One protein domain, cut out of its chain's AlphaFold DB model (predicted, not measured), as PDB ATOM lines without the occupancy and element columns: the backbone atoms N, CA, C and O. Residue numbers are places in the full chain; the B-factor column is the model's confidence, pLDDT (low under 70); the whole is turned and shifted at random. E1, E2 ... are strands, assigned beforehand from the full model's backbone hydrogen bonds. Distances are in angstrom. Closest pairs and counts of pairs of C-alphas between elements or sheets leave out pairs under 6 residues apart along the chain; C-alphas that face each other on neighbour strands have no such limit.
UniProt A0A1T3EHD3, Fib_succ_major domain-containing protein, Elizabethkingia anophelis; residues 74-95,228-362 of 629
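Overview. This is residues 74 to 95 and 228 to 362 of the 629 residues of the protein "Fib_succ_major domain-containing protein" of Elizabethkingia anophelis (UniProt A0A1T3EHD3). Two twisted, curled sheets lie face to face as a sandwich, five strands in one and four in the other, with the strands running along its length. From one end an arm reaches out, made by the short strand E5 and the loop after it, and residues 266 to 271 at its tip stick out. The 157 printed residues hold ten named strands, E1 to E10 in that order, and no named helix; the class is all strand. One sheet runs E1 E2 E10 E3 E7, mixed, the other E6 E4 E8 E9, antiparallel. The whole is only just compact, close to loose, with a radius of gyration of the C-alphas of 17.9 A, and spans 66 by 29 by 26 A.

Arrangement. E1, residues 74 to 80, and E2, residues 83 to 91, form an antiparallel hairpin; N 75 and O 87 are 2.7 A apart, within hydrogen-bond range. E2 is antiparallel to E10, residues 352 to 361, with N 86 and O 358 at 2.8 A. E10 is parallel to E3, residues 228 to 237, with N 234 and O 355 at 2.8 A. E3 is antiparallel to the edge strand E7, residues 296 to 306, with N 235 and O 297 at 2.9 A. In the other sheet the edge strand E6, residues 280 to 286, is antiparallel to E4, residues 242 to 259, with N 256 and O 283 at 2.8 A. E4 is antiparallel to E8, residues 318 to 328, with N 255 and O 319 at 2.8 A. E8 and E9, residues 335 to 345, form a hairpin, with N 320 and O 343 at 2.9 A. The sandwich, two sheets face to face, has 72 pairs of C-alphas within 10 A between them, and the strands of the one stand at 23 degrees to those of the other. The closest C-alphas of E4 and E7 are those of His 258 and Ile 306, 5.6 A apart. E5, residues 263 to 265, pairs with no named strand; its residues 263 to 264 pair antiparallel with residues 274 to 275.

Along the chain. E1 begins at C-alpha 74, (44.746, -41.943, 31.151). From first to last C-alpha E4 measures 39.7 A, E9 31.3 A, E8 30.5 A and E10 29.3 A. E4 bends by 95 degrees at residue 246. E10 ends at C-alpha 361, (60.680, -46.177, 27.579).

Size, cuts and confidence. The C-alphas of Ser 267 and Thr 332, the two farthest apart, are 66.0 A apart. Residues 96 to 227 are cut out, and C-alphas 95 and 228 are 19.6 A apart across the cut. The links E5 to E6 and E7 to E8 are long. Mean pLDDT of the printed part is 87.1; residues 93 to 95, 303 and 310 to 315 are under 70.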
ATOM      1  N   THR A  74      43.562 -41.515  31.908       86.25
ATOM      2  CA  THR A  74      44.746 -41.943  31.151       86.25
ATOM      3  C   THR A  74      44.341 -42.863  29.996       86.25
ATOM      4  O   THR A  74      43.487 -43.730  30.169       86.25
ATOM      5  N   GLN A  75      45.006 -42.741  28.847       89.31
ATOM      6  CA  GLN A  75      45.026 -43.721  27.761       89.31
ATOM      7  C   GLN A  75      46.477 -44.149  27.476       89.31
ATOM      8  O   GLN A  75      47.368 -43.303  27.439       89.31
ATOM      9  N   ILE A  76      46.722 -45.448  27.290       89.25
ATOM     10  CA  ILE A  76      48.051 -46.038  27.075       89.25
ATOM     11  C   ILE A  76      48.090 -46.757  25.724       89.25
ATOM     12  O   ILE A  76      47.242 -47.601  25.438       89.25
ATOM     13  N   THR A  77      49.122 -46.475  24.928       88.94
ATOM     14  CA  THR A  77      49.394 -47.152  23.651       88.94
ATOM     15  C   THR A  77      50.831 -47.668  23.641       88.94
ATOM     16  O   THR A  77      51.771 -46.875  23.643       88.94
ATOM     17  N   MET A  78      51.023 -48.989  23.596       88.00
ATOM     18  CA  MET A  78      52.351 -49.589  23.399       88.00
ATOM     19  C   MET A  78      52.804 -49.375  21.945       88.00
ATOM     20  O   MET A  78      52.091 -49.741  21.012       88.00
ATOM     21  N   ILE A  79      53.995 -48.807  21.745       88.19
ATOM     22  CA  ILE A  79      54.668 -48.693  20.437       88.19
ATOM     23  C   ILE A  79      55.395 -50.005  20.106       88.19
ATOM     24  O   ILE A  79      55.469 -50.416  18.944       88.19
ATOM     25  N   ASP A  80      55.950 -50.627  21.143       89.44
ATOM     26  CA  ASP A  80      56.616 -51.926  21.196       89.44
ATOM     27  C   ASP A  80      56.648 -52.385  22.683       89.44
ATOM     28  O   ASP A  80      56.253 -51.606  23.552       89.44
ATOM     29  N   PRO A  81      57.082 -53.611  23.031       92.31
ATOM     30  CA  PRO A  81      57.070 -54.100  24.419       92.31
ATOM     31  C   PRO A  81      57.873 -53.287  25.461       92.31
ATOM     32  O   PRO A  81      57.640 -53.466  26.661       92.31
ATOM     33  N   SER A  82      58.786 -52.411  25.033       92.88
ATOM     34  CA  SER A  82      59.603 -51.526  25.874       92.88
ATOM     35  C   SER A  82      59.267 -50.040  25.736       92.88
ATOM     36  O   SER A  82      59.766 -49.262  26.541       92.88
ATOM     37  N   THR A  83      58.449 -49.613  24.772       91.50
ATOM     38  CA  THR A  83      58.150 -48.183  24.559       91.50
ATOM     39  C   THR A  83      56.649 -47.944  24.473       91.50
ATOM     40  O   THR A  83      55.953 -48.620  23.716       91.50
ATOM     41  N   PHE A  84      56.132 -46.956  25.205       91.25
ATOM     42  CA  PHE A  84      54.706 -46.628  25.220       91.25
ATOM     43  C   PHE A  84      54.437 -45.123  25.233       91.25
ATOM     44  O   PHE A  84      55.309 -44.303  25.515       91.25
ATOM     45  N   ILE A  85      53.196 -44.773  24.909       91.50
ATOM     46  CA  ILE A  85      52.662 -43.415  24.953       91.50
ATOM     47  C   ILE A  85      51.561 -43.393  26.005       91.50
ATOM     48  O   ILE A  85      50.587 -44.137  25.884       91.50
ATOM     49  N   SER A  86      51.711 -42.543  27.015       92.50
ATOM     50  CA  SER A  86      50.628 -42.145  27.911       92.50
ATOM     51  C   SER A  86      49.967 -40.882  27.375       92.50
ATOM     52  O   SER A  86      50.647 -39.968  26.919       92.50
ATOM     53  N   THR A  87      48.642 -40.813  27.409       92.19
ATOM     54  CA  THR A  87      47.862 -39.592  27.184       92.19
ATOM     55  C   THR A  87      46.954 -39.396  28.379       92.19
ATOM     56  O   THR A  87      46.110 -40.242  28.641       92.19
ATOM     57  N   GLU A  88      47.118 -38.306  29.111       90.88
ATOM     58  CA  GLU A  88      46.511 -38.120  30.420       90.88
ATOM     59  C   GLU A  88      45.828 -36.757  30.524       90.88
ATOM     60  O   GLU A  88      46.465 -35.718  30.344       90.88
ATOM     61  N   VAL A  89      44.532 -36.760  30.828       87.81
ATOM     62  CA  VAL A  89      43.780 -35.547  31.163       87.81
ATOM     63  C   VAL A  89      43.694 -35.425  32.674       87.81
ATOM     64  O   VAL A  89      43.035 -36.236  33.328       87.81
ATOM     65  N   THR A  90      44.336 -34.395  33.220       83.19
ATOM     66  CA  THR A  90      44.362 -34.093  34.655       83.19
ATOM     67  C   THR A  90      43.603 -32.796  34.942       83.19
ATOM     68  O   THR A  90      43.801 -31.803  34.241       83.19
ATOM     69  N   PRO A  91      42.726 -32.739  35.955       80.00
ATOM     70  CA  PRO A  91      42.229 -31.472  36.470       80.00
ATOM     71  C   PRO A  91      43.379 -30.643  37.045       80.00
ATOM     72  O   PRO A  91      44.362 -31.179  37.552       80.00
ATOM     73  N   VAL A  92      43.250 -29.321  36.999       75.56
ATOM     74  CA  VAL A  92      44.101 -28.436  37.794       75.56
ATOM     75  C   VAL A  92      43.646 -28.563  39.246       75.56
ATOM     76  O   VAL A  92      42.475 -28.355  39.557       75.56
ATOM     77  N   PHE A  93      44.558 -28.933  40.139       65.75
ATOM     78  CA  PHE A  93      44.266 -29.088  41.562       65.75
ATOM     79  C   PHE A  93      44.558 -27.794  42.329       65.75
ATOM     80  O   PHE A  93      45.465 -27.033  41.987       65.75
ATOM     81  N   LYS A  94      43.812 -27.565  43.414       53.12
ATOM     82  CA  LYS A  94      44.176 -26.609  44.464       53.12
ATOM     83  C   LYS A  94      43.829 -27.229  45.811       53.12
ATOM     84  O   LYS A  94      42.651 -27.356  46.142       53.12
ATOM     85  N   ALA A  95      44.852 -27.616  46.566       50.31
ATOM     86  CA  ALA A  95      44.669 -28.201  47.886       50.31
ATOM     87  C   ALA A  95      43.951 -27.223  48.834       50.31
ATOM     88  O   ALA A  95      44.288 -26.036  48.906       50.31
ATOM     89  N   ALA A 228      33.535 -26.815  30.682       88.56
ATOM     90  CA  ALA A 228      34.889 -27.311  30.919       88.56
ATOM     91  C   ALA A 228      35.909 -26.391  30.229       88.56
ATOM     92  O   ALA A 228      35.590 -25.774  29.207       88.56
ATOM     93  N   LEU A 229      37.141 -26.350  30.737       88.56
ATOM     94  CA  LEU A 229      38.266 -25.640  30.123       88.56
ATOM     95  C   LEU A 229      39.481 -26.570  30.020       88.56
ATOM     96  O   LEU A 229      39.910 -27.121  31.029       88.56
ATOM     97  N   ILE A 230      40.087 -26.679  28.836       88.44
ATOM     98  CA  ILE A 230      41.464 -27.180  28.704       88.44
ATOM     99  C   ILE A 230      42.398 -25.966  28.714       88.44
ATOM    100  O   ILE A 230      42.264 -25.087  27.865       88.44
ATOM    101  N   GLU A 231      43.334 -25.905  29.661       88.88
ATOM    102  CA  GLU A 231      44.313 -24.815  29.756       88.88
ATOM    103  C   GLU A 231      45.529 -25.066  28.861       88.88
ATOM    104  O   GLU A 231      45.900 -24.190  28.084       88.88
ATOM    105  N   LYS A 232      46.156 -26.246  28.951       91.44
ATOM    106  CA  LYS A 232      47.347 -26.591  28.161       91.44
ATOM    107  C   LYS A 232      47.253 -27.984  27.568       91.44
ATOM    108  O   LYS A 232      46.700 -28.905  28.173       91.44
ATOM    109  N   VAL A 233      47.876 -28.131  26.404       94.31
ATOM    110  CA  VAL A 233      48.276 -29.422  25.849       94.31
ATOM    111  C   VAL A 233      49.799 -29.486  25.868       94.31
ATOM    112  O   VAL A 233      50.454 -28.590  25.340       94.31
ATOM    113  N   ASN A 234      50.351 -30.530  26.479       93.81
ATOM    114  CA  ASN A 234      51.784 -30.787  26.588       93.81
ATOM    115  C   ASN A 234      52.113 -32.107  25.879       93.81
ATOM    116  O   ASN A 234      51.390 -33.087  26.061       93.81
ATOM    117  N   VAL A 235      53.206 -32.159  25.115       93.88
ATOM    118  CA  VAL A 235      53.735 -33.399  24.528       93.88
ATOM    119  C   VAL A 235      55.221 -33.517  24.858       93.88
ATOM    120  O   VAL A 235      56.013 -32.628  24.543       93.88
ATOM    121  N   ASN A 236      55.587 -34.618  25.516       92.06
ATOM    122  CA  ASN A 236      56.884 -34.834  26.145       92.06
ATOM    123  C   ASN A 236      57.498 -36.187  25.751       92.06
ATOM    124  O   ASN A 236      56.814 -37.209  25.695       92.06
ATOM    125  N   VAL A 237      58.820 -36.205  25.592       89.69
ATOM    126  CA  VAL A 237      59.685 -37.389  25.666       89.69
ATOM    127  C   VAL A 237      60.548 -37.218  26.913       89.69
ATOM    128  O   VAL A 237      61.404 -36.332  26.950       89.69
ATOM    129  N   LEU A 238      60.303 -38.031  27.944       77.81
ATOM    130  CA  LEU A 238      60.984 -37.881  29.238       77.81
ATOM    131  C   LEU A 238      62.369 -38.541  29.263       77.81
ATOM    132  O   LEU A 238      63.283 -38.043  29.917       77.81
ATOM    133  N   ASP A 239      62.535 -39.649  28.542       83.31
ATOM    134  CA  ASP A 239      63.761 -40.442  28.568       83.31
ATOM    135  C   ASP A 239      64.913 -39.762  27.817       83.31
ATOM    136  O   ASP A 239      64.744 -39.192  26.732       83.31
ATOM    137  N   SER A 240      66.131 -39.846  28.361       82.50
ATOM    138  CA  SER A 240      67.321 -39.283  27.706       82.50
ATOM    139  C   SER A 240      67.618 -39.992  26.379       82.50
ATOM    140  O   SER A 240      68.025 -39.340  25.417       82.50
ATOM    141  N   GLN A 241      67.306 -41.287  26.319       86.94
ATOM    142  CA  GLN A 241      67.522 -42.231  25.225       86.94
ATOM    143  C   GLN A 241      66.676 -41.966  23.974       86.94
ATOM    144  O   GLN A 241      67.096 -42.303  22.867       86.94
ATOM    145  N   LEU A 242      65.494 -41.367  24.129       89.56
ATOM    146  CA  LEU A 242      64.587 -41.059  23.024       89.56
ATOM    147  C   LEU A 242      64.674 -39.583  22.631       89.56
ATOM    148  O   LEU A 242      64.852 -38.711  23.480       89.56
ATOM    149  N   SER A 243      64.506 -39.281  21.350       90.31
ATOM    150  CA  SER A 243      64.392 -37.914  20.828       90.31
ATOM    151  C   SER A 243      63.329 -37.845  19.733       90.31
ATOM    152  O   SER A 243      62.969 -38.859  19.141       90.31
ATOM    153  N   PHE A 244      62.821 -36.647  19.452       88.81
ATOM    154  CA  PHE A 244      62.053 -36.396  18.234       88.81
ATOM    155  C   PHE A 244      63.006 -36.080  17.075       88.81
ATOM    156  O   PHE A 244      64.042 -35.445  17.285       88.81
ATOM    157  N   SER A 245      62.659 -36.479  15.850       79.56
ATOM    158  CA  SER A 245      63.506 -36.254  14.668       79.56
ATOM    159  C   SER A 245      62.715 -36.018  13.380       79.56
ATOM    160  O   SER A 245      61.506 -36.251  13.310       79.56
ATOM    161  N   GLY A 246      63.395 -35.506  12.349       78.50
ATOM    162  CA  GLY A 246      62.741 -35.030  11.130       78.50
ATOM    163  C   GLY A 246      61.809 -33.865  11.458       78.50
ATOM    164  O   GLY A 246      62.246 -32.860  12.010       78.50
ATOM    165  N   SER A 247      60.518 -34.019  11.168       76.12
ATOM    166  CA  SER A 247      59.472 -33.087  11.608       76.12
ATOM    167  C   SER A 247      59.102 -33.222  13.097       76.12
ATOM    168  O   SER A 247      58.497 -32.313  13.659       76.12
ATOM    169  N   GLY A 248      59.490 -34.323  13.749       85.56
ATOM    170  CA  GLY A 248      59.350 -34.578  15.183       85.56
ATOM    171  C   GLY A 248      57.922 -34.870  15.635       85.56
ATOM    172  O   GLY A 248      57.595 -36.012  15.955       85.56
ATOM    173  N   ILE A 249      57.065 -33.856  15.623       90.88
ATOM    174  CA  ILE A 249      55.632 -33.957  15.905       90.88
ATOM    175  C   ILE A 249      54.889 -33.226  14.782       90.88
ATOM    176  O   ILE A 249      55.293 -32.137  14.374       90.88
ATOM    177  N   THR A 250      53.838 -33.844  14.241       92.38
ATOM    178  CA  THR A 250      53.034 -33.314  13.125       92.38
ATOM    179  C   THR A 250      51.554 -33.652  13.270       92.38
ATOM    180  O   THR A 250      51.182 -34.553  14.025       92.38
ATOM    181  N   ASN A 251      50.702 -32.967  12.499       91.31
ATOM    182  CA  ASN A 251      49.254 -33.208  12.413       91.31
ATOM    183  C   ASN A 251      48.546 -33.182  13.781       91.31
ATOM    184  O   ASN A 251      47.579 -33.906  14.005       91.31
ATOM    185  N   THR A 252      49.052 -32.359  14.698       94.44
ATOM    186  CA  THR A 252      48.566 -32.216  16.070       94.44
ATOM    187  C   THR A 252      47.219 -31.502  16.102       94.44
ATOM    188  O   THR A 252      47.136 -30.285  15.888       94.44
ATOM    189  N   VAL A 253      46.160 -32.250  16.393       95.50
ATOM    190  CA  VAL A 253      44.786 -31.754  16.409       95.50
ATOM    191  C   VAL A 253      44.039 -32.250  17.642       95.50
ATOM    192  O   VAL A 253      44.137 -33.409  18.043       95.50
ATOM    193  N   LEU A 254      43.274 -31.347  18.243       95.12
ATOM    194  CA  LEU A 254      42.387 -31.612  19.367       95.12
ATOM    195  C   LEU A 254      40.956 -31.297  18.928       95.12
ATOM    196  O   LEU A 254      40.630 -30.146  18.646       95.12
ATOM    197  N   THR A 255      40.118 -32.327  18.829       94.19
ATOM    198  CA  THR A 255      38.718 -32.218  18.401       94.19
ATOM    199  C   THR A 255      37.800 -32.435  19.592       94.19
ATOM    200  O   THR A 255      37.896 -33.446  20.282       94.19
ATOM    201  N   ILE A 256      36.902 -31.488  19.851       91.62
ATOM    202  CA  ILE A 256      36.083 -31.473  21.062       91.62
ATOM    203  C   ILE A 256      34.600 -31.304  20.699       91.62
ATOM    204  O   ILE A 256      34.231 -30.253  20.169       91.62
ATOM    205  N   PRO A 257      33.731 -32.280  21.023       91.38
ATOM    206  CA  PRO A 257      32.286 -32.100  20.950       91.38
ATOM    207  C   PRO A 257      31.818 -30.999  21.910       91.38
ATOM    208  O   PRO A 257      32.009 -31.081  23.126       91.38
ATOM    209  N   HIS A 258      31.182 -29.978  21.352       91.88
ATOM    210  CA  HIS A 258      30.644 -28.816  22.050       91.88
ATOM    211  C   HIS A 258      29.143 -28.732  21.780       91.88
ATOM    212  O   HIS A 258      28.727 -28.623  20.627       91.88
ATOM    213  N   ALA A 259      28.324 -28.803  22.829       92.44
ATOM    214  CA  ALA A 259      26.895 -28.565  22.692       92.44
ATOM    215  C   ALA A 259      26.629 -27.067  22.528       92.44
ATOM    216  O   ALA A 259      27.040 -26.242  23.351       92.44
ATOM    217  N   LYS A 260      25.915 -26.720  21.463       93.69
ATOM    218  CA  LYS A 260      25.498 -25.350  21.157       93.69
ATOM    219  C   LYS A 260      24.313 -24.905  22.020       93.69
ATOM    220  O   LYS A 260      24.041 -23.712  22.101       93.69
ATOM    221  N   ASP A 261      23.644 -25.859  22.666       93.50
ATOM    222  CA  ASP A 261      22.385 -25.714  23.386       93.50
ATOM    223  C   ASP A 261      22.435 -26.291  24.819       93.50
ATOM    224  O   ASP A 261      23.487 -26.650  25.360       93.50
ATOM    225  N   GLY A 262      21.264 -26.355  25.455       92.69
ATOM    226  CA  GLY A 262      21.065 -26.816  26.826       92.69
ATOM    227  C   GLY A 262      20.561 -25.709  27.749       92.69
ATOM    228  O   GLY A 262      20.356 -24.570  27.338       92.69
ATOM    229  N   SER A 263      20.340 -26.044  29.018       93.44
ATOM    230  CA  SER A 263      19.834 -25.114  30.034       93.44
ATOM    231  C   SER A 263      20.298 -25.490  31.438       93.44
ATOM    232  O   SER A 263      20.468 -26.675  31.746       93.44
ATOM    233  N   ILE A 264      20.508 -24.490  32.294       93.19
ATOM    234  CA  ILE A 264      20.839 -24.676  33.709       93.19
ATOM    235  C   ILE A 264      19.580 -24.496  34.558       93.19
ATOM    236  O   ILE A 264      18.960 -23.434  34.548       93.19
ATOM    237  N   ALA A 265      19.188 -25.532  35.300       93.12
ATOM    238  CA  ALA A 265      18.085 -25.434  36.254       93.12
ATOM    239  C   ALA A 265      18.546 -24.691  37.517       93.12
ATOM    240  O   ALA A 265      19.668 -24.899  37.984       93.12
ATOM    241  N   PHE A 266      17.695 -23.851  38.107       94.00
ATOM    242  CA  PHE A 266      18.065 -23.077  39.301       94.00
ATOM    243  C   PHE A 266      17.875 -23.841  40.625       94.00
ATOM    244  O   PHE A 266      18.377 -23.434  41.677       94.00
ATOM    245  N   SER A 267      17.176 -24.977  40.603       89.00
ATOM    246  CA  SER A 267      17.087 -25.900  41.739       89.00
ATOM    247  C   SER A 267      16.725 -27.327  41.288       89.00
ATOM    248  O   SER A 267      16.930 -27.683  40.127       89.00
ATOM    249  N   GLY A 268      16.248 -28.171  42.208       83.69
ATOM    250  CA  GLY A 268      16.008 -29.593  41.959       83.69
ATOM    251  C   GLY A 268      17.299 -30.412  41.835       83.69
ATOM    252  O   GLY A 268      18.388 -29.941  42.163       83.69
ATOM    253  N   ALA A 269      17.178 -31.656  41.361       79.00
ATOM    254  CA  ALA A 269      18.306 -32.589  41.242       79.00
ATOM    255  C   ALA A 269      19.398 -32.118  40.257       79.00
ATOM    256  O   ALA A 269      20.569 -32.418  40.461       79.00
ATOM    257  N   ASN A 270      19.018 -31.336  39.240       80.38
ATOM    258  CA  ASN A 270      19.924 -30.770  38.234       80.38
ATOM    259  C   ASN A 270      20.315 -29.309  38.550       80.38
ATOM    260  O   ASN A 270      20.808 -28.594  37.678       80.38
ATOM    261  N   GLY A 271      20.058 -28.837  39.776       85.00
ATOM    262  CA  GLY A 271      20.269 -27.448  40.179       85.00
ATOM    263  C   GLY A 271      21.725 -27.008  40.017       85.00
ATOM    264  O   GLY A 271      22.616 -27.518  40.692       85.00
ATOM    265  N   GLY A 272      21.968 -26.036  39.141       86.69
ATOM    266  CA  GLY A 272      23.305 -25.548  38.817       86.69
ATOM    267  C   GLY A 272      24.108 -26.429  37.856       86.69
ATOM    268  O   GLY A 272      25.318 -26.227  37.760       86.69
ATOM    269  N   VAL A 273      23.471 -27.366  37.146       88.31
ATOM    270  CA  VAL A 273      24.083 -28.207  36.103       88.31
ATOM    271  C   VAL A 273      23.434 -27.904  34.749       88.31
ATOM    272  O   VAL A 273      22.208 -27.906  34.631       88.31
ATOM    273  N   ILE A 274      24.241 -27.662  33.710       89.19
ATOM    274  CA  ILE A 274      23.732 -27.537  32.333       89.19
ATOM    275  C   ILE A 274      23.268 -28.921  31.853       89.19
ATOM    276  O   ILE A 274      24.018 -29.899  31.913       89.19
ATOM    277  N   SER A 275      22.034 -28.990  31.362       88.94
ATOM    278  CA  SER A 275      21.312 -30.200  30.957       88.94
ATOM    279  C   SER A 275      20.537 -29.970  29.649       88.94
ATOM    280  O   SER A 275      20.498 -28.849  29.150       88.94
ATOM    281  N   GLY A 276      19.932 -31.013  29.069       88.75
ATOM    282  CA  GLY A 276      19.080 -30.864  27.875       88.75
ATOM    283  C   GLY A 276      19.822 -30.493  26.584       88.75
ATOM    284  O   GLY A 276      19.260 -29.798  25.750       88.75
ATOM    285  N   ARG A 277      21.080 -30.931  26.434       89.38
ATOM    286  CA  ARG A 277      21.883 -30.757  25.212       89.38
ATOM    287  C   ARG A 277      21.388 -31.681  24.101       89.38
ATOM    288  O   ARG A 277      21.313 -32.891  24.328       89.38
ATOM    289  N   THR A 278      21.141 -31.149  22.913       90.19
ATOM    290  CA  THR A 278      20.685 -31.903  21.734       90.19
ATOM    291  C   THR A 278      21.490 -31.593  20.472       90.19
ATOM    292  O   THR A 278      21.700 -32.496  19.662       90.19
ATOM    293  N   ASP A 279      22.017 -30.374  20.330       91.25
ATOM    294  CA  ASP A 279      22.704 -29.903  19.124       91.25
ATOM    295  C   ASP A 279      24.210 -29.697  19.375       91.25
ATOM    296  O   ASP A 279      24.620 -28.872  20.192       91.25
ATOM    297  N   TYR A 280      25.055 -30.448  18.664       90.94
ATOM    298  CA  TYR A 280      26.503 -30.521  18.899       90.94
ATOM    299  C   TYR A 280      27.312 -30.147  17.652       90.94
ATOM    300  O   TYR A 280      27.042 -30.631  16.555       90.94
ATOM    301  N   GLU A 281      28.370 -29.359  17.844       92.12
ATOM    302  CA  GLU A 281      29.429 -29.111  16.857       92.12
ATOM    303  C   GLU A 281      30.779 -29.663  17.347       92.12
ATOM    304  O   GLU A 281      31.007 -29.795  18.548       92.12
ATOM    305  N   ASN A 282      31.693 -29.980  16.428       91.88
ATOM    306  CA  ASN A 282      33.063 -30.361  16.773       91.88
ATOM    307  C   ASN A 282      33.974 -29.133  16.685       91.88
ATOM    308  O   ASN A 282      34.288 -28.669  15.589       91.88
ATOM    309  N   LYS A 283      34.449 -28.634  17.829       91.19
ATOM    310  CA  LYS A 283      35.509 -27.620  17.879       91.19
ATOM    311  C   LYS A 283      36.847 -28.282  17.576       91.19
ATOM    312  O   LYS A 283      37.321 -29.096  18.365       91.19
ATOM    313  N   VAL A 284      37.435 -27.942  16.432       93.50
ATOM    314  CA  VAL A 284      38.732 -28.463  15.977       93.50
ATOM    315  C   VAL A 284      39.816 -27.429  16.270       93.50
ATOM    316  O   VAL A 284      39.751 -26.300  15.789       93.50
ATOM    317  N   ILE A 285      40.811 -27.816  17.065       93.06
ATOM    318  CA  ILE A 285      41.919 -26.964  17.503       93.06
ATOM    319  C   ILE A 285      43.214 -27.520  16.912       93.06
ATOM    320  O   ILE A 285      43.650 -28.612  17.275       93.06
ATOM    321  N   ASN A 286      43.847 -26.756  16.021       93.88
ATOM    322  CA  ASN A 286      45.168 -27.088  15.489       93.88
ATOM    323  C   ASN A 286      46.245 -26.642  16.486       93.88
ATOM    324  O   ASN A 286      46.338 -25.462  16.832       93.88
ATOM    325  N   LEU A 287      47.064 -27.582  16.950       93.12
ATOM    326  CA  LEU A 287      48.045 -27.363  18.017       93.12
ATOM    327  C   LEU A 287      49.436 -27.043  17.448       93.12
ATOM    328  O   LEU A 287      50.421 -27.722  17.722       93.12
ATOM    329  N   THR A 288      49.505 -26.019  16.594       89.62
ATOM    330  CA  THR A 288      50.692 -25.701  15.783       89.62
ATOM    331  C   THR A 288      51.954 -25.374  16.583       89.62
ATOM    332  O   THR A 288      53.045 -25.572  16.054       89.62
ATOM    333  N   SER A 289      51.839 -24.937  17.842       87.75
ATOM    334  CA  SER A 289      52.980 -24.709  18.746       87.75
ATOM    335  C   SER A 289      53.569 -25.998  19.338       87.75
ATOM    336  O   SER A 289      54.548 -25.932  20.077       87.75
ATOM    337  N   ILE A 290      52.985 -27.160  19.023       87.38
ATOM    338  CA  ILE A 290      53.459 -28.497  19.414       87.38
ATOM    339  C   ILE A 290      53.944 -29.299  18.189       87.38
ATOM    340  O   ILE A 290      53.989 -30.524  18.221       87.38
ATOM    341  N   ASN A 291      54.287 -28.622  17.089       86.62
ATOM    342  CA  ASN A 291      54.970 -29.241  15.955       86.62
ATOM    343  C   ASN A 291      56.463 -28.891  15.997       86.62
ATOM    344  O   ASN A 291      56.829 -27.715  15.978       86.62
ATOM    345  N   GLY A 292      57.327 -29.908  15.992       87.19
ATOM    346  CA  GLY A 292      58.779 -29.737  16.033       87.19
ATOM    347  C   GLY A 292      59.503 -30.847  16.793       87.19
ATOM    348  O   GLY A 292      58.912 -31.857  17.174       87.19
ATOM    349  N   THR A 293      60.805 -30.660  17.024       90.00
ATOM    350  CA  THR A 293      61.722 -31.690  17.552       90.00
ATOM    351  C   THR A 293      62.166 -31.493  19.009       90.00
ATOM    352  O   THR A 293      62.948 -32.289  19.530       90.00
ATOM    353  N   ALA A 294      61.676 -30.465  19.709       89.44
ATOM    354  CA  ALA A 294      62.010 -30.247  21.119       89.44
ATOM    355  C   ALA A 294      61.413 -31.355  22.010       89.44
ATOM    356  O   ALA A 294      60.245 -31.710  21.853       89.44
ATOM    357  N   LYS A 295      62.193 -31.892  22.965       88.94
ATOM    358  CA  LYS A 295      61.763 -33.014  23.833       88.94
ATOM    359  C   LYS A 295      60.537 -32.714  24.702       88.94
ATOM    360  O   LYS A 295      59.855 -33.647  25.103       88.94
ATOM    361  N   SER A 296      60.267 -31.448  24.997       91.19
ATOM    362  CA  SER A 296      59.042 -30.997  25.654       91.19
ATOM    363  C   SER A 296      58.477 -29.835  24.851       91.19
ATOM    364  O   SER A 296      59.209 -28.903  24.510       91.19
ATOM    365  N   GLN A 297      57.195 -29.923  24.509       91.81
ATOM    366  CA  GLN A 297      56.458 -28.923  23.743       91.81
ATOM    367  C   GLN A 297      55.099 -28.691  24.405       91.81
ATOM    368  O   GLN A 297      54.488 -29.618  24.938       91.81
ATOM    369  N   SER A 298      54.629 -27.446  24.396       93.00
ATOM    370  CA  SER A 298      53.413 -27.038  25.099       93.00
ATOM    371  C   SER A 298      52.683 -25.956  24.317       93.00
ATOM    372  O   SER A 298      53.302 -25.000  23.850       93.00
ATOM    373  N   GLN A 299      51.361 -26.073  24.229       93.75
ATOM    374  CA  GLN A 299      50.489 -25.000  23.770       93.75
ATOM    375  C   GLN A 299      49.466 -24.693  24.859       93.75
ATOM    376  O   GLN A 299      48.644 -25.537  25.219       93.75
ATOM    377  N   THR A 300      49.508 -23.461  25.369       91.94
ATOM    378  CA  THR A 300      48.409 -22.915  26.173       91.94
ATOM    379  C   THR A 300      47.263 -22.564  25.227       91.94
ATOM    380  O   THR A 300      47.486 -21.980  24.167       91.94
ATOM    381  N   LEU A 301      46.044 -22.950  25.585       89.25
ATOM    382  CA  LEU A 301      44.835 -22.646  24.833       89.25
ATOM    383  C   LEU A 301      44.214 -21.365  25.398       89.25
ATOM    384  O   LEU A 301      44.097 -21.207  26.612       89.25
ATOM    385  N   ASN A 302      43.797 -20.454  24.517       74.81
ATOM    386  CA  ASN A 302      43.291 -19.129  24.889       74.81
ATOM    387  C   ASN A 302      41.863 -19.204  25.466       74.81
ATOM    388  O   ASN A 302      40.909 -18.794  24.813       74.81
ATOM    389  N   ASN A 303      41.722 -19.761  26.674       69.50
ATOM    390  CA  ASN A 303      40.454 -19.984  27.378       69.50
ATOM    391  C   ASN A 303      39.398 -20.699  26.509       69.50
ATOM    392  O   ASN A 303      38.271 -20.228  26.361       69.50
ATOM    393  N   VAL A 304      39.753 -21.841  25.904       79.94
ATOM    394  CA  VAL A 304      38.822 -22.585  25.038       79.94
ATOM    395  C   VAL A 304      37.785 -23.328  25.883       79.94
ATOM    396  O   VAL A 304      38.018 -24.432  26.376       79.94
ATOM    397  N   LEU A 305      36.632 -22.682  26.046       85.12
ATOM    398  CA  LEU A 305      35.524 -23.129  26.883       85.12
ATOM    399  C   LEU A 305      34.565 -24.045  26.113       85.12
ATOM    400  O   LEU A 305      34.174 -23.773  24.969       85.12
ATOM    401  N   ILE A 306      34.186 -25.142  26.767       90.50
ATOM    402  CA  ILE A 306      33.455 -26.257  26.168       90.50
ATOM    403  C   ILE A 306      32.215 -26.583  27.000       90.50
ATOM    404  O   ILE A 306      32.307 -27.029  28.145       90.50
ATOM    405  N   ASN A 307      31.037 -26.455  26.396       92.12
ATOM    406  CA  ASN A 307      29.810 -27.045  26.919       92.12
ATOM    407  C   ASN A 307      29.812 -28.550  26.599       92.12
ATOM    408  O   ASN A 307      29.243 -29.006  25.606       92.12
ATOM    409  N   THR A 308      30.555 -29.306  27.405       85.44
ATOM    410  CA  THR A 308      30.844 -30.729  27.181       85.44
ATOM    411  C   THR A 308      29.666 -31.637  27.549       85.44
ATOM    412  O   THR A 308      28.785 -31.256  28.321       85.44
ATOM    413  N   ASN A 309      29.642 -32.853  27.001       74.94
ATOM    414  CA  ASN A 309      28.626 -33.851  27.318       74.94
ATOM    415  C   ASN A 309      28.760 -34.340  28.776       74.94
ATOM    416  O   ASN A 309      29.832 -34.749  29.206       74.94
ATOM    417  N   THR A 310      27.649 -34.368  29.514       68.44
ATOM    418  CA  THR A 310      27.562 -34.912  30.884       68.44
ATOM    419  C   THR A 310      27.102 -36.373  30.938       68.44
ATOM    420  O   THR A 310      26.976 -36.933  32.024       68.44
ATOM    421  N   SER A 311      26.782 -36.990  29.797       59.62
ATOM    422  CA  SER A 311      26.236 -38.348  29.741       59.62
ATOM    423  C   SER A 311      27.286 -39.437  30.002       59.62
ATOM    424  O   SER A 311      28.474 -39.314  29.683       59.62
ATOM    425  N   ILE A 312      26.806 -40.569  30.518       53.88
ATOM    426  CA  ILE A 312      27.563 -41.825  30.585       53.88
ATOM    427  C   ILE A 312      27.888 -42.327  29.165       53.88
ATOM    428  O   ILE A 312      28.923 -42.962  28.978       53.88
ATOM    429  N   ASP A 313      27.081 -41.966  28.162       57.38
ATOM    430  CA  ASP A 313      27.341 -42.260  26.750       57.38
ATOM    431  C   ASP A 313      28.741 -41.789  26.299       57.38
ATOM    432  O   ASP A 313      29.157 -40.649  26.531       57.38
ATOM    433  N   ASN A 314      29.469 -42.695  25.649       65.25
ATOM    434  CA  ASN A 314      30.819 -42.485  25.137       65.25
ATOM    435  C   ASN A 314      30.833 -41.941  23.693       65.25
ATOM    436  O   ASN A 314      31.906 -41.656  23.169       65.25
ATOM    437  N   SER A 315      29.674 -41.741  23.048       68.69
ATOM    438  CA  SER A 315      29.583 -41.244  21.660       68.69
ATOM    439  C   SER A 315      30.082 -39.804  21.446       68.69
ATOM    440  O   SER A 315      30.284 -39.392  20.303       68.69
ATOM    441  N   LYS A 316      30.281 -39.028  22.525       80.94
ATOM    442  CA  LYS A 316      30.740 -37.621  22.508       80.94
ATOM    443  C   LYS A 316      31.970 -37.404  23.401       80.94
ATOM    444  O   LYS A 316      31.947 -36.569  24.303       80.94
ATOM    445  N   MET A 317      33.031 -38.174  23.169       86.12
ATOM    446  CA  MET A 317      34.353 -37.911  23.755       86.12
ATOM    447  C   MET A 317      35.123 -36.868  22.938       86.12
ATOM    448  O   MET A 317      34.956 -36.774  21.723       86.12
ATOM    449  N   ALA A 318      35.979 -36.098  23.607       90.00
ATOM    450  CA  ALA A 318      37.006 -35.301  22.951       90.00
ATOM    451  C   ALA A 318      38.157 -36.213  22.506       90.00
ATOM    452  O   ALA A 318      38.430 -37.227  23.153       90.00
ATOM    453  N   THR A 319      38.829 -35.858  21.412       93.19
ATOM    454  CA  THR A 319      39.932 -36.640  20.849       93.19
ATOM    455  C   THR A 319      41.174 -35.788  20.615       93.19
ATOM    456  O   THR A 319      41.100 -34.664  20.120       93.19
ATOM    457  N   PHE A 320      42.334 -36.347  20.950       94.94
ATOM    458  CA  PHE A 320      43.643 -35.838  20.557       94.94
ATOM    459  C   PHE A 320      44.250 -36.783  19.523       94.94
ATOM    460  O   PHE A 320      44.324 -37.994  19.759       94.94
ATOM    461  N   ALA A 321      44.712 -36.229  18.405       95.44
ATOM    462  CA  ALA A 321      45.454 -36.960  17.391       95.44
ATOM    463  C   ALA A 321      46.744 -36.223  17.017       95.44
ATOM    464  O   ALA A 321      46.785 -34.992  16.971       95.44
ATOM    465  N   ALA A 322      47.805 -36.986  16.764       94.88
ATOM    466  CA  ALA A 322      49.108 -36.485  16.328       94.88
ATOM    467  C   ALA A 322      49.923 -37.607  15.672       94.88
ATOM    468  O   ALA A 322      49.731 -38.781  15.979       94.88
ATOM    469  N   ASN A 323      50.890 -37.253  14.831       93.00
ATOM    470  CA  ASN A 323      51.930 -38.159  14.350       93.00
ATOM    471  C   ASN A 323      53.264 -37.778  15.001       93.00
ATOM    472  O   ASN A 323      53.762 -36.673  14.773       93.00
ATOM    473  N   VAL A 324      53.845 -38.687  15.787       91.44
ATOM    474  CA  VAL A 324      55.152 -38.505  16.439       91.44
ATOM    475  C   VAL A 324      56.219 -39.354  15.755       91.44
ATOM    476  O   VAL A 324      56.042 -40.556  15.577       91.44
ATOM    477  N   THR A 325      57.331 -38.734  15.375       92.06
ATOM    478  CA  THR A 325      58.513 -39.380  14.791       92.06
ATOM    479  C   THR A 325      59.611 -39.415  15.842       92.06
ATOM    480  O   THR A 325      60.206 -38.391  16.182       92.06
ATOM    481  N   ILE A 326      59.834 -40.609  16.384       90.69
ATOM    482  CA  ILE A 326      60.717 -40.870  17.519       90.69
ATOM    483  C   ILE A 326      61.982 -41.554  17.000       90.69
ATOM    484  O   ILE A 326      61.899 -42.572  16.310       90.69
ATOM    485  N   THR A 327      63.147 -41.026  17.370       90.12
ATOM    486  CA  THR A 327      64.444 -41.685  17.208       90.12
ATOM    487  C   THR A 327      64.893 -42.296  18.527       90.12
ATOM    488  O   THR A 327      64.863 -41.668  19.588       90.12
ATOM    489  N   ASP A 328      65.340 -43.539  18.429       88.19
ATOM    490  CA  ASP A 328      65.961 -44.310  19.486       88.19
ATOM    491  C   ASP A 328      67.483 -44.241  19.366       88.19
ATOM    492  O   ASP A 328      68.098 -44.872  18.503       88.19
ATOM    493  N   ASN A 329      68.090 -43.471  20.266       86.69
ATOM    494  CA  ASN A 329      69.527 -43.206  20.281       86.69
ATOM    495  C   ASN A 329      70.320 -44.329  20.984       86.69
ATOM    496  O   ASN A 329      71.525 -44.199  21.175       86.69
ATOM    497  N   THR A 330      69.663 -45.429  21.384       80.88
ATOM    498  CA  THR A 330      70.315 -46.625  21.965       80.88
ATOM    499  C   THR A 330      70.718 -47.670  20.925       80.88
ATOM    500  O   THR A 330      71.263 -48.717  21.283       80.88
ATOM    501  N   LYS A 331      70.436 -47.410  19.643       80.25
ATOM    502  CA  LYS A 331      70.777 -48.271  18.505       80.25
ATOM    503  C   LYS A 331      71.878 -47.625  17.667       80.25
ATOM    504  O   LYS A 331      71.955 -46.401  17.579       80.25
ATOM    505  N   THR A 332      72.679 -48.456  17.008       77.62
ATOM    506  CA  THR A 332      73.755 -48.022  16.110       77.62
ATOM    507  C   THR A 332      73.598 -48.740  14.766       77.62
ATOM    508  O   THR A 332      73.881 -49.934  14.707       77.62
ATOM    509  N   PRO A 333      73.153 -48.064  13.687       84.06
ATOM    510  CA  PRO A 333      72.679 -46.676  13.637       84.06
ATOM    511  C   PRO A 333      71.375 -46.461  14.427       84.06
ATOM    512  O   PRO A 333      70.634 -47.405  14.701       84.06
ATOM    513  N   ALA A 334      71.088 -45.204  14.778       87.31
ATOM    514  CA  ALA A 334      69.890 -44.838  15.530       87.31
ATOM    515  C   ALA A 334      68.612 -45.134  14.722       87.31
ATOM    516  O   ALA A 334      68.465 -44.701  13.576       87.31
ATOM    517  N   VAL A 335      67.676 -45.873  15.320       87.00
ATOM    518  CA  VAL A 335      66.448 -46.321  14.646       87.00
ATOM    519  C   VAL A 335      65.363 -45.262  14.806       87.00
ATOM    520  O   VAL A 335      65.170 -44.730  15.893       87.00
ATOM    521  N   THR A 336      64.635 -44.957  13.730       89.62
ATOM    522  CA  THR A 336      63.569 -43.943  13.736       89.62
ATOM    523  C   THR A 336      62.238 -44.564  13.325       89.62
ATOM    524  O   THR A 336      62.168 -45.264  12.316       89.62
ATOM    525  N   LYS A 337      61.180 -44.311  14.103       88.56
ATOM    526  CA  LYS A 337      59.819 -44.821  13.878       88.56
ATOM    527  C   LYS A 337      58.806 -43.688  14.024       88.56
ATOM    528  O   LYS A 337      58.813 -42.973  15.024       88.56
ATOM    529  N   THR A 338      57.901 -43.564  13.057       90.88
ATOM    530  CA  THR A 338      56.714 -42.709  13.180       90.88
ATOM    531  C   THR A 338      55.547 -43.520  13.736       90.88
ATOM    532  O   THR A 338      55.304 -44.647  13.307       90.88
ATOM    533  N   GLN A 339      54.828 -42.946  14.698       90.25
ATOM    534  CA  GLN A 339      53.665 -43.532  15.354       90.25
ATOM    535  C   GLN A 339      52.523 -42.511  15.369       90.25
ATOM    536  O   GLN A 339      52.704 -41.371  15.797       90.25
ATOM    537  N   SER A 340      51.333 -42.927  14.941       92.62
ATOM    538  CA  SER A 340      50.116 -42.135  15.135       92.62
ATOM    539  C   SER A 340      49.580 -42.332  16.551       92.62
ATOM    540  O   SER A 340      49.437 -43.465  17.021       92.62
ATOM    541  N   ILE A 341      49.266 -41.224  17.212       91.69
ATOM    542  CA  ILE A 341      48.550 -41.133  18.483       91.69
ATOM    543  C   ILE A 341      47.089 -40.840  18.151       91.69
ATOM    544  O   ILE A 341      46.816 -39.934  17.368       91.69
ATOM    545  N   ASN A 342      46.165 -41.592  18.745       92.25
ATOM    546  CA  ASN A 342      44.727 -41.343  18.677       92.25
ATOM    547  C   ASN A 342      44.134 -41.666  20.051       92.25
ATOM    548  O   ASN A 342      43.975 -42.838  20.402       92.25
ATOM    549  N   SER A 343      43.851 -40.629  20.834       91.00
ATOM    550  CA  SER A 343      43.443 -40.763  22.235       91.00
ATOM    551  C   SER A 343      42.106 -40.074  22.488       91.00
ATOM    552  O   SER A 343      41.878 -38.979  21.980       91.00
ATOM    553  N   SER A 344      41.218 -40.712  23.253       89.62
ATOM    554  CA  SER A 344      39.844 -40.253  23.518       89.62
ATOM    555  C   SER A 344      39.582 -40.095  25.014       89.62
ATOM    556  O   SER A 344      39.949 -40.962  25.802       89.62
ATOM    557  N   PHE A 345      38.924 -39.008  25.411       85.75
ATOM    558  CA  PHE A 345      38.663 -38.680  26.816       85.75
ATOM    559  C   PHE A 345      37.382 -37.856  26.991       85.75
ATOM    560  O   PHE A 345      36.914 -37.173  26.076       85.75
ATOM    561  N   LYS A 346      36.805 -37.887  28.196       83.56
ATOM    562  CA  LYS A 346      35.706 -36.997  28.592       83.56
ATOM    563  C   LYS A 346      36.270 -35.736  29.235       83.56
ATOM    564  O   LYS A 346      37.158 -35.815  30.079       83.56
ATOM    565  N   LEU A 347      35.727 -34.578  28.876       83.50
ATOM    566  CA  LEU A 347      35.970 -33.349  29.629       83.50
ATOM    567  C   LEU A 347      34.932 -33.236  30.742       83.50
ATOM    568  O   LEU A 347      33.776 -33.617  30.562       83.50
ATOM    569  N   LEU A 348      35.353 -32.739  31.901       79.81
ATOM    570  CA  LEU A 348      34.497 -32.612  33.074       79.81
ATOM    571  C   LEU A 348      34.002 -31.157  33.172       79.81
ATOM    572  O   LEU A 348      34.827 -30.256  33.339       79.81
ATOM    573  N   PRO A 349      32.687 -30.882  33.066       84.12
ATOM    574  CA  PRO A 349      32.176 -29.526  33.237       84.12
ATOM    575  C   PRO A 349      32.427 -29.029  34.665       84.12
ATOM    576  O   PRO A 349      32.510 -29.822  35.599       84.12
ATOM    577  N   GLU A 350      32.556 -27.713  34.814       85.19
ATOM    578  CA  GLU A 350      33.136 -27.013  35.972       85.19
ATOM    579  C   GLU A 350      34.650 -27.153  36.162       85.19
ATOM    580  O   GLU A 350      35.204 -26.370  36.930       85.19
ATOM    581  N   TYR A 351      35.349 -28.085  35.505       83.88
ATOM    582  CA  TYR A 351      36.784 -28.276  35.730       83.88
ATOM    583  C   TYR A 351      37.647 -27.572  34.683       83.88
ATOM    584  O   TYR A 351      37.394 -27.607  33.476       83.88
ATOM    585  N   LYS A 352      38.740 -26.992  35.180       85.88
ATOM    586  CA  LYS A 352      39.914 -26.610  34.398       85.88
ATOM    587  C   LYS A 352      40.859 -27.811  34.350       85.88
ATOM    588  O   LYS A 352      41.142 -28.393  35.395       85.88
ATOM    589  N   GLN A 353      41.315 -28.207  33.168       86.56
ATOM    590  CA  GLN A 353      42.067 -29.444  32.931       86.56
ATOM    591  C   GLN A 353      43.294 -29.195  32.036       86.56
ATOM    592  O   GLN A 353      43.327 -28.239  31.262       86.56
ATOM    593  N   ASN A 354      44.295 -30.067  32.117       89.75
ATOM    594  CA  ASN A 354      45.448 -30.128  31.220       89.75
ATOM    595  C   ASN A 354      45.489 -31.489  30.523       89.75
ATOM    596  O   ASN A 354      45.116 -32.499  31.114       89.75
ATOM    597  N   LEU A 355      45.965 -31.509  29.279       92.69
ATOM    598  CA  LEU A 355      46.217 -32.720  28.501       92.69
ATOM    599  C   LEU A 355      47.730 -32.937  28.401       92.69
ATOM    600  O   LEU A 355      48.437 -32.100  27.845       92.69
ATOM    601  N   ASN A 356      48.226 -34.054  28.920       93.25
ATOM    602  CA  ASN A 356      49.644 -34.400  28.933       93.25
ATOM    603  C   ASN A 356      49.863 -35.674  28.118       93.25
ATOM    604  O   ASN A 356      49.269 -36.707  28.409       93.25
ATOM    605  N   VAL A 357      50.711 -35.613  27.099       93.94
ATOM    606  CA  VAL A 357      51.099 -36.769  26.288       93.94
ATOM    607  C   VAL A 357      52.565 -37.058  26.561       93.94
ATOM    608  O   VAL A 357      53.421 -36.213  26.322       93.94
ATOM    609  N   GLU A 358      52.866 -38.245  27.068       92.94
ATOM    610  CA  GLU A 358      54.209 -38.616  27.502       92.94
ATOM    611  C   GLU A 358      54.643 -39.919  26.840       92.94
ATOM    612  O   GLU A 358      54.076 -40.984  27.087       92.94
ATOM    613  N   ILE A 359      55.674 -39.831  26.005       91.88
ATOM    614  CA  ILE A 359      56.366 -40.981  25.428       91.88
ATOM    615  C   ILE A 359      57.408 -41.444  26.449       91.88
ATOM    616  O   ILE A 359      58.262 -40.653  26.865       91.88
ATOM    617  N   LYS A 360      57.312 -42.714  26.856       91.50
ATOM    618  CA  LYS A 360      58.134 -43.332  27.905       91.50
ATOM    619  C   LYS A 360      58.727 -44.656  27.436       91.50
ATOM    620  O   LYS A 360      58.094 -45.396  26.675       91.50
ATOM    621  N   LYS A 361      59.930 -44.966  27.912       91.75
ATOM    622  CA  LYS A 361      60.680 -46.177  27.579       91.75
ATOM    623  C   LYS A 361      61.116 -46.933  28.827       91.75
ATOM    624  O   LYS A 361      61.445 -46.352  29.854       91.75
ATOM    625  N   CYS A 362      61.127 -48.251  28.713       93.38
ATOM    626  CA  CYS A 362      61.356 -49.180  29.804       93.38
ATOM    627  C   CYS A 362      62.743 -49.816  29.679       93.38
ATOM    628  O   CYS A 362      63.122 -50.316  28.616       93.38
TER     629      CYS A 362